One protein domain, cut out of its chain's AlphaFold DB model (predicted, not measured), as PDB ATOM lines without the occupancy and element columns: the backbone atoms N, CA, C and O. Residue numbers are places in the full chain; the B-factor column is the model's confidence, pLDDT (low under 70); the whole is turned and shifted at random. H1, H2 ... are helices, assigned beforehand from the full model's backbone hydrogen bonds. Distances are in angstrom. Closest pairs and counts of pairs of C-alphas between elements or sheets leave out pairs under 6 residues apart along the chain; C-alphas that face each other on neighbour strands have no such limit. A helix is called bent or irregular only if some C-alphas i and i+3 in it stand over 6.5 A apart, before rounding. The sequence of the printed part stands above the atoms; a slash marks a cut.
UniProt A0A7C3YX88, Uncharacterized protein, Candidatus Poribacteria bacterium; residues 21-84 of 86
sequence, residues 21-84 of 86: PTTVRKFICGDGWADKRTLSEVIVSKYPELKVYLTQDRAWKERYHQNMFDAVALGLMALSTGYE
ATOM      1  N   PRO A  21     -22.932  29.643  14.830       93.88
ATOM      2  CA  PRO A  21     -21.898  29.669  13.792       93.88
ATOM      3  C   PRO A  21     -21.326  31.066  13.525       93.88
ATOM      4  O   PRO A  21     -20.125  31.220  13.322       93.88
ATOM      5  N   THR A  22     -22.171  32.099  13.584       96.81
ATOM      6  CA  THR A  22     -21.764  33.502  13.424       96.81
ATOM      7  C   THR A  22     -20.844  33.974  14.547       96.81
ATOM      8  O   THR A  22     -19.949  34.776  14.309       96.81
ATOM      9  N   THR A  23     -21.018  33.455  15.766       96.75
ATOM     10  CA  THR A  23     -20.135  33.764  16.901       96.75
ATOM     11  C   THR A  23     -18.767  33.120  16.708       96.75
ATOM     12  O   THR A  23     -17.756  33.799  16.858       96.75
ATOM     13  N   VAL A  24     -18.731  31.853  16.283       96.75
ATOM     14  CA  VAL A  24     -17.480  31.140  15.974       96.75
ATOM     15  C   VAL A  24     -16.718  31.848  14.853       96.75
ATOM     16  O   VAL A  24     -15.524  32.106  14.976       96.75
ATOM     17  N   ARG A  25     -17.413  32.226  13.774       97.56
ATOM     18  CA  ARG A  25     -16.817  32.956  12.644       97.56
ATOM     19  C   ARG A  25     -16.301  34.327  13.049       97.56
ATOM     20  O   ARG A  25     -15.167  34.656  12.727       97.56
ATOM     21  N   LYS A  26     -17.072  35.086  13.833       97.44
ATOM     22  CA  LYS A  26     -16.625  36.377  14.365       97.44
ATOM     23  C   LYS A  26     -15.378  36.223  15.237       97.44
ATOM     24  O   LYS A  26     -14.468  37.032  15.123       97.44
ATOM     25  N   PHE A  27     -15.321  35.185  16.069       96.75
ATOM     26  CA  PHE A  27     -14.165  34.904  16.919       96.75
ATOM     27  C   PHE A  27     -12.913  34.537  16.107       96.75
ATOM     28  O   PHE A  27     -11.830  35.052  16.374       96.75
ATOM     29  N   ILE A  28     -13.046  33.671  15.097       96.88
ATOM     30  CA  ILE A  28     -11.901  33.191  14.309       96.88
ATOM     31  C   ILE A  28     -11.460  34.203  13.249       96.88
ATOM     32  O   ILE A  28     -10.267  34.482  13.142       96.88
ATOM     33  N   CYS A  29     -12.404  34.733  12.472       97.31
ATOM     34  CA  CYS A  29     -12.154  35.555  11.288       97.31
ATOM     35  C   CYS A  29     -12.275  37.063  11.549       97.31
ATOM     36  O   CYS A  29     -11.993  37.850  10.652       97.31
ATOM     37  N   GLY A  30     -12.766  37.484  12.720       96.56
ATOM     38  CA  GLY A  30     -13.139  38.880  12.981       96.56
ATOM     39  C   GLY A  30     -14.474  39.304  12.351       96.56
ATOM     40  O   GLY A  30     -14.976  40.383  12.653       96.56
ATOM     41  N   ASP A  31     -15.089  38.443  11.534       96.31
ATOM     42  CA  ASP A  31     -16.359  38.682  10.849       96.31
ATOM     43  C   ASP A  31     -17.296  37.473  10.995       96.31
ATOM     44  O   ASP A  31     -16.955  36.343  10.647       96.31
ATOM     45  N   GLY A  32     -18.503  37.713  11.513       95.31
ATOM     46  CA  GLY A  32     -19.526  36.679  11.693       95.31
ATOM     47  C   GLY A  32     -20.156  36.189  10.387       95.31
ATOM     48  O   GLY A  32     -20.763  35.116  10.382       95.31
ATOM     49  N   TRP A  33     -19.997  36.947   9.300       96.06
ATOM     50  CA  TRP A  33     -20.510  36.629   7.967       96.06
ATOM     51  C   TRP A  33     -19.462  35.999   7.047       96.06
ATOM     52  O   TRP A  33     -19.814  35.594   5.938       96.06
ATOM     53  N   ALA A  34     -18.219  35.845   7.520       96.44
ATOM     54  CA  ALA A  34     -17.140  35.203   6.778       96.44
ATOM     55  C   ALA A  34     -17.586  33.842   6.233       96.44
ATOM     56  O   ALA A  34     -18.253  33.075   6.933       96.44
ATOM     57  N   ASP A  35     -17.237  33.520   4.990       95.12
ATOM     58  CA  ASP A  35     -17.609  32.239   4.400       95.12
ATOM     59  C   ASP A  35     -16.730  31.081   4.926       95.12
ATOM     60  O   ASP A  35     -15.778  31.263   5.693       95.12
ATOM     61  N   LYS A  36     -17.072  29.845   4.542       93.06
ATOM     62  CA  LYS A  36     -16.326  28.652   4.982       93.06
ATOM     63  C   LYS A  36     -14.895  28.616   4.444       93.06
ATOM     64  O   LYS A  36     -14.024  28.019   5.079       93.06
ATOM     65  N   ARG A  37     -14.648  29.217   3.280       92.88
ATOM     66  CA  ARG A  37     -13.324  29.250   2.664       92.88
ATOM     67  C   ARG A  37     -12.421  30.204   3.434       92.88
ATOM     68  O   ARG A  37     -11.354  29.774   3.858       92.88
ATOM     69  N   THR A  38     -12.884  31.419   3.715       96.25
ATOM     70  CA  THR A  38     -12.180  32.388   4.563       96.25
ATOM     71  C   THR A  38     -11.853  31.783   5.925       96.25
ATOM     72  O   THR A  38     -10.714  31.869   6.376       96.25
ATOM     73  N   LEU A  39     -12.810  31.099   6.564       97.62
ATOM     74  CA  LEU A  39     -12.557  30.415   7.836       97.62
ATOM     75  C   LEU A  39     -11.458  29.350   7.712       97.62
ATOM     76  O   LEU A  39     -10.568  29.287   8.558       97.62
ATOM     77  N   SER A  40     -11.481  28.549   6.645       96.75
ATOM     78  CA  SER A  40     -10.462  27.523   6.395       96.75
ATOM     79  C   SER A  40      -9.074  28.142   6.182       96.75
ATOM     80  O   SER A  40      -8.095  27.677   6.758       96.75
ATOM     81  N   GLU A  41      -8.986  29.229   5.413       96.50
ATOM     82  CA  GLU A  41      -7.742  29.963   5.153       96.50
ATOM     83  C   GLU A  41      -7.159  30.576   6.441       96.50
ATOM     84  O   GLU A  41      -5.958  30.456   6.692       96.50
ATOM     85  N   VAL A  42      -8.005  31.154   7.303       97.81
ATOM     86  CA  VAL A  42      -7.596  31.692   8.613       97.81
ATOM     87  C   VAL A  42      -7.123  30.588   9.561       97.81
ATOM     88  O   VAL A  42      -6.191  30.797  10.335       97.81
ATOM     89  N   ILE A  43      -7.727  29.399   9.524       97.69
ATOM     90  CA  ILE A  43      -7.238  28.271  10.329       97.69
ATOM     91  C   ILE A  43      -5.891  27.780   9.804       97.69
ATOM     92  O   ILE A  43      -4.980  27.568  10.596       97.69
ATOM     93  N   VAL A  44      -5.731  27.637   8.487       97.31
ATOM     94  CA  VAL A  44      -4.470  27.184   7.878       97.31
ATOM     95  C   VAL A  44      -3.327  28.168   8.128       97.31
ATOM     96  O   VAL A  44      -2.186  27.738   8.276       97.31
ATOM     97  N   SER A  45      -3.600  29.473   8.229       97.06
ATOM     98  CA  SER A  45      -2.561  30.448   8.590       97.06
ATOM     99  C   SER A  45      -2.038  30.260  10.021       97.06
ATOM    100  O   SER A  45      -0.880  30.579  10.284       97.06
ATOM    101  N   LYS A  46      -2.857  29.700  10.926       95.56
ATOM    102  CA  LYS A  46      -2.477  29.338  12.304       95.56
ATOM    103  C   LYS A  46      -1.900  27.920  12.416       95.56
ATOM    104  O   LYS A  46      -1.019  27.702  13.240       95.56
ATOM    105  N   TYR A  47      -2.381  26.992  11.588       96.12
ATOM    106  CA  TYR A  47      -2.019  25.568  11.575       96.12
ATOM    107  C   TYR A  47      -1.626  25.128  10.153       96.12
ATOM    108  O   TYR A  47      -2.441  24.532   9.434       96.12
ATOM    109  N   PRO A  48      -0.396  25.446   9.700       96.44
ATOM    110  CA  PRO A  48       0.043  25.188   8.327       96.44
ATOM    111  C   PRO A  48      -0.014  23.712   7.913       96.44
ATOM    112  O   PRO A  48      -0.191  23.411   6.731       96.44
ATOM    113  N   GLU A  49       0.088  22.783   8.863       95.56
ATOM    114  CA  GLU A  49      -0.052  21.340   8.650       95.56
ATOM    115  C   GLU A  49      -1.426  20.946   8.081       95.56
ATOM    116  O   GLU A  49      -1.542  19.942   7.377       95.56
ATOM    117  N   LEU A  50      -2.463  21.764   8.296       95.50
ATOM    118  CA  LEU A  50      -3.805  21.526   7.762       95.50
ATOM    119  C   LEU A  50      -3.965  21.974   6.303       95.50
ATOM    120  O   LEU A  50      -5.001  21.702   5.694       95.50
ATOM    121  N   LYS A  51      -2.954  22.621   5.705       94.25
ATOM    122  CA  LYS A  51      -3.009  23.136   4.326       94.25
ATOM    123  C   LYS A  51      -3.362  22.063   3.299       94.25
ATOM    124  O   LYS A  51      -4.027  22.369   2.311       94.25
ATOM    125  N   VAL A  52      -2.973  20.810   3.544       92.56
ATOM    126  CA  VAL A  52      -3.305  19.669   2.676       92.56
ATOM    127  C   VAL A  52      -4.815  19.500   2.477       92.56
ATOM    128  O   VAL A  52      -5.236  19.006   1.440       92.56
ATOM    129  N   TYR A  53      -5.637  19.959   3.421       92.44
ATOM    130  CA  TYR A  53      -7.095  19.851   3.377       92.44
ATOM    131  C   TYR A  53      -7.793  21.088   2.797       92.44
ATOM    132  O   TYR A  53      -9.004  21.049   2.586       92.44
ATOM    133  N   LEU A  54      -7.057  22.176   2.536       89.50
ATOM    134  CA  LEU A  54      -7.625  23.458   2.107       89.50
ATOM    135  C   LEU A  54      -8.190  23.408   0.684       89.50
ATOM    136  O   LEU A  54      -9.269  23.926   0.420       89.50
ATOM    137  N   THR A  55      -7.459  22.772  -0.227       85.38
ATOM    138  CA  THR A  55      -7.841  22.615  -1.632       85.38
ATOM    139  C   THR A  55      -7.812  21.143  -1.990       85.38
ATOM    140  O   THR A  55      -6.865  20.441  -1.638       85.38
ATOM    141  N   GLN A  56      -8.838  20.670  -2.692       84.75
ATOM    142  CA  GLN A  56      -8.952  19.276  -3.107       84.75
ATOM    143  C   GLN A  56      -9.407  19.190  -4.556       84.75
ATOM    144  O   GLN A  56     -10.203  20.008  -5.005       84.75
ATOM    145  N   ASP A  57      -9.006  18.126  -5.250       82.25
ATOM    146  CA  ASP A  57      -9.326  17.928  -6.673       82.25
ATOM    147  C   ASP A  57     -10.832  17.856  -6.966       82.25
ATOM    148  O   ASP A  57     -11.268  17.982  -8.108       82.25
ATOM    149  N   ARG A  58     -11.652  17.577  -5.945       84.44
ATOM    150  CA  ARG A  58     -13.103  17.425  -6.080       84.44
ATOM    151  C   ARG A  58     -13.825  18.314  -5.076       84.44
ATOM    152  O   ARG A  58     -13.603  18.193  -3.874       84.44
ATOM    153  N   ALA A  59     -14.811  19.074  -5.552       83.31
ATOM    154  CA  ALA A  59     -15.611  19.991  -4.731       83.31
ATOM    155  C   ALA A  59     -16.316  19.325  -3.530       83.31
ATOM    156  O   ALA A  59     -16.569  19.967  -2.514       83.31
ATOM    157  N   TRP A  60     -16.659  18.032  -3.608       81.12
ATOM    158  CA  TRP A  60     -17.241  17.323  -2.459       81.12
ATOM    159  C   TRP A  60     -16.216  17.057  -1.350       81.12
ATOM    160  O   TRP A  60     -16.584  17.115  -0.179       81.12
ATOM    161  N   LYS A  61     -14.946  16.813  -1.701       80.81
ATOM    162  CA  LYS A  61     -13.861  16.666  -0.723       80.81
ATOM    163  C   LYS A  61     -13.584  18.005  -0.057       80.81
ATOM    164  O   LYS A  61     -13.483  18.068   1.158       80.81
ATOM    165  N   GLU A  62     -13.552  19.079  -0.840       82.31
ATOM    166  CA  GLU A  62     -13.381  20.433  -0.311       82.31
ATOM    167  C   GLU A  62     -14.496  20.791   0.682       82.31
ATOM    168  O   GLU A  62     -14.211  21.175   1.811       82.31
ATOM    169  N   ARG A  63     -15.769  20.547   0.336       85.88
ATOM    170  CA  ARG A  63     -16.897  20.746   1.267       85.88
ATOM    171  C   ARG A  63     -16.809  19.877   2.523       85.88
ATOM    172  O   ARG A  63     -17.167  20.336   3.606       85.88
ATOM    173  N   TYR A  64     -16.342  18.634   2.395       85.75
ATOM    174  CA  TYR A  64     -16.107  17.761   3.545       85.75
ATOM    175  C   TYR A  64     -15.048  18.355   4.483       85.75
ATOM    176  O   TYR A  64     -15.286  18.468   5.686       85.75
ATOM    177  N   HIS A  65     -13.921  18.819   3.941       91.31
ATOM    178  CA  HIS A  65     -12.863  19.433   4.741       91.31
ATOM    179  C   HIS A  65     -13.239  20.817   5.280       91.31
ATOM    180  O   HIS A  65     -12.837  21.146   6.387       91.31
ATOM    181  N   GLN A  66     -14.093  21.586   4.605       92.69
ATOM    182  CA  GLN A  66     -14.656  22.813   5.179       92.69
ATOM    183  C   GLN A  66     -15.436  22.539   6.480       92.69
ATOM    184  O   GLN A  66     -15.339  23.315   7.424       92.69
ATOM    185  N   ASN A  67     -16.154  21.413   6.582       93.94
ATOM    186  CA  ASN A  67     -16.793  21.017   7.846       93.94
ATOM    187  C   ASN A  67     -15.764  20.590   8.911       93.94
ATOM    188  O   ASN A  67     -15.976  20.832  10.097       93.94
ATOM    189  N   MET A  68     -14.650  19.971   8.505       96.12
ATOM    190  CA  MET A  68     -13.527  19.678   9.407       96.12
ATOM    191  C   MET A  68     -12.922  20.977   9.964       96.12
ATOM    192  O   MET A  68     -12.689  21.070  11.165       96.12
ATOM    193  N   PHE A  69     -12.734  21.998   9.123       97.50
ATOM    194  CA  PHE A  69     -12.283  23.325   9.551       97.50
ATOM    195  C   PHE A  69     -13.284  24.001  10.503       97.50
ATOM    196  O   PHE A  69     -12.864  24.531  11.531       97.50
ATOM    197  N   ASP A  70     -14.598  23.907  10.254       95.69
ATOM    198  CA  ASP A  70     -15.622  24.382  11.203       95.69
ATOM    199  C   ASP A  70     -15.497  23.682  12.581       95.69
ATOM    200  O   ASP A  70     -15.645  24.323  13.625       95.69
ATOM    201  N   ALA A  71     -15.184  22.379  12.612       95.50
ATOM    202  CA  ALA A  71     -14.972  21.635  13.858       95.50
ATOM    203  C   ALA A  71     -13.703  22.079  14.609       95.50
ATOM    204  O   ALA A  71     -13.731  22.217  15.834       95.50
ATOM    205  N   VAL A  72     -12.609  22.355  13.889       97.00
ATOM    206  CA  VAL A  72     -11.385  22.930  14.474       97.00
ATOM    207  C   VAL A  72     -11.678  24.311  15.065       97.00
ATOM    208  O   VAL A  72     -11.335  24.559  16.218       97.00
ATOM    209  N   ALA A  73     -12.380  25.183  14.333       97.12
ATOM    210  CA  ALA A  73     -12.788  26.501  14.823       97.12
ATOM    211  C   ALA A  73     -13.596  26.432  16.128       97.12
ATOM    212  O   ALA A  73     -13.321  27.189  17.061       97.12
ATOM    213  N   LEU A  74     -14.561  25.509  16.212       95.44
ATOM    214  CA  LEU A  74     -15.336  25.267  17.433       95.44
ATOM    215  C   LEU A  74     -14.441  24.867  18.612       95.44
ATOM    216  O   LEU A  74     -14.609  25.397  19.710       95.44
ATOM    217  N   GLY A  75     -13.482  23.964  18.384       94.75
ATOM    218  CA  GLY A  75     -12.518  23.547  19.404       94.75
ATOM    219  C   GLY A  75     -11.654  24.706  19.903       94.75
ATOM    220  O   GLY A  75     -11.500  24.880  21.109       94.75
ATOM    221  N   LEU A  76     -11.153  25.544  18.993       95.31
ATOM    222  CA  LEU A  76     -10.347  26.721  19.337       95.31
ATOM    223  C   LEU A  76     -11.131  27.743  20.162       95.31
ATOM    224  O   LEU A  76     -10.615  28.255  21.152       95.31
ATOM    225  N   MET A  77     -12.380  28.017  19.778       95.06
ATOM    226  CA  MET A  77     -13.246  28.912  20.542       95.06
ATOM    227  C   MET A  77     -13.504  28.355  21.946       95.06
ATOM    228  O   MET A  77     -13.314  29.071  22.924       95.06
ATOM    229  N   ALA A  78     -13.865  27.072  22.053       93.06
ATOM    230  CA  ALA A  78     -14.137  26.431  23.338       93.06
ATOM    231  C   ALA A  78     -12.918  26.422  24.274       93.06
ATOM    232  O   ALA A  78     -13.075  26.620  25.477       93.06
ATOM    233  N   LEU A  79     -11.715  26.208  23.727       91.94
ATOM    234  CA  LEU A  79     -10.471  26.302  24.491       91.94
ATOM    235  C   LEU A  79     -10.260  27.725  25.006       91.94
ATOM    236  O   LEU A  79     -10.003  27.894  26.190       91.94
ATOM    237  N   SER A  80     -10.429  28.742  24.156       89.62
ATOM    238  CA  SER A  80     -10.227  30.144  24.543       89.62
ATOM    239  C   SER A  80     -11.195  30.614  25.627       89.62
ATOM    240  O   SER A  80     -10.775  31.308  26.542       89.62
ATOM    241  N   THR A  81     -12.473  30.236  25.547       80.62
ATOM    242  CA  THR A  81     -13.481  30.604  26.558       80.62
ATOM    243  C   THR A  81     -13.333  29.803  27.851       80.62
ATOM    244  O   THR A  81     -13.779  30.238  28.903       80.62
ATOM    245  N   GLY A  82     -12.729  28.611  27.788       65.31
ATOM    246  CA  GLY A  82     -12.494  27.767  28.960       65.31
ATOM    247  C   GLY A  82     -11.395  28.286  29.892       65.31
ATOM    248  O   GLY A  82     -11.425  27.957  31.072       65.31
ATOM    249  N   TYR A  83     -10.465  29.108  29.389       55.25
ATOM    250  CA  TYR A  83      -9.422  29.755  30.200       55.25
ATOM    251  C   TYR A  83      -9.926  30.960  31.010       55.25
ATOM    252  O   TYR A  83      -9.204  31.439  31.875       55.25
ATOM    253  N   GLU A  84     -11.138  31.459  30.749       51.06
ATOM    254  CA  GLU A  84     -11.721  32.585  31.498       51.06
ATOM    255  C   GLU A  84     -12.491  32.134  32.759       51.06
ATOM    256  O   GLU A  84     -12.850  32.964  33.589       51.06
TER     257      GLU A  84
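This is residues 21 to 84 of the 86 residues of an uncharacterized protein of Candidatus Poribacteria bacterium (UniProt A0A7C3YX88). One long helix, H4, makes the longest axis, and the shorter helices H1 and H2 pack across one side of it. The small helix H3 follows at the far end of H2 and lies on that same side of H4, before the chain folds back into H4. The printed part has 64 residues with four named helices, H1, H2, H3 and H4 in that order, and no named strand; the class is all helix. It is compact, with a radius of gyration of the C-alphas of 11.7 A, and elongated in outline, spanning 41 by 24 by 16 A.

H1 is residues 21 to 29, 11.7 A long, from C-alpha 21 at (-21.898, 29.669, 13.792). H2 is residues 36 to 46, 15.7 A long. H3, residues 48 to 53, 10.2 A long, is irregular: C-alphas 49 and 52 are 7.0 A apart. H4, residues 59 to 82, runs 34.7 A to C-alpha 82 at (-12.494, 27.767, 28.960).

H2 is the hub, touching three helices. H1 and H2 touch at a steep tilt of 40 degrees, the same way; their closest C-alphas, of Cys 29 and Leu 39, are 6.2 A apart. H4 touches H1 with residues 73 to 77 alone, about perpendicular at 82 degrees, closest at C-alphas 24 and 74, 6.4 A. H4 touches H2 with residues 66 to 73 alone, at a steep tilt of 58 degrees, closest at C-alphas 40 and 69, 5.6 A. H2 and H3 only just touch, only at the corner, with 3 pairs of C-alphas within 8 A, the closest being Val 44 and Lys 51, 5.6 A. H3 and H4 are close but not clearly touching; C-alphas 53 and 65, their closest, are 5.9 A apart. H1 and H3 are apart. Every O i to N i+4 pair is within hydrogen-bond range in H1 and H4, against 6 of 7 in H2 and 0 of 2 in H3, where 2 of 3 O i to N i+3 pairs are.

The C-alphas farthest apart, of Asp 57 and Glu 84, are 41.0 A apart. The printed part has no cut and no long link. Its mean pLDDT is 91.5; residues 82 to 84 are under 70.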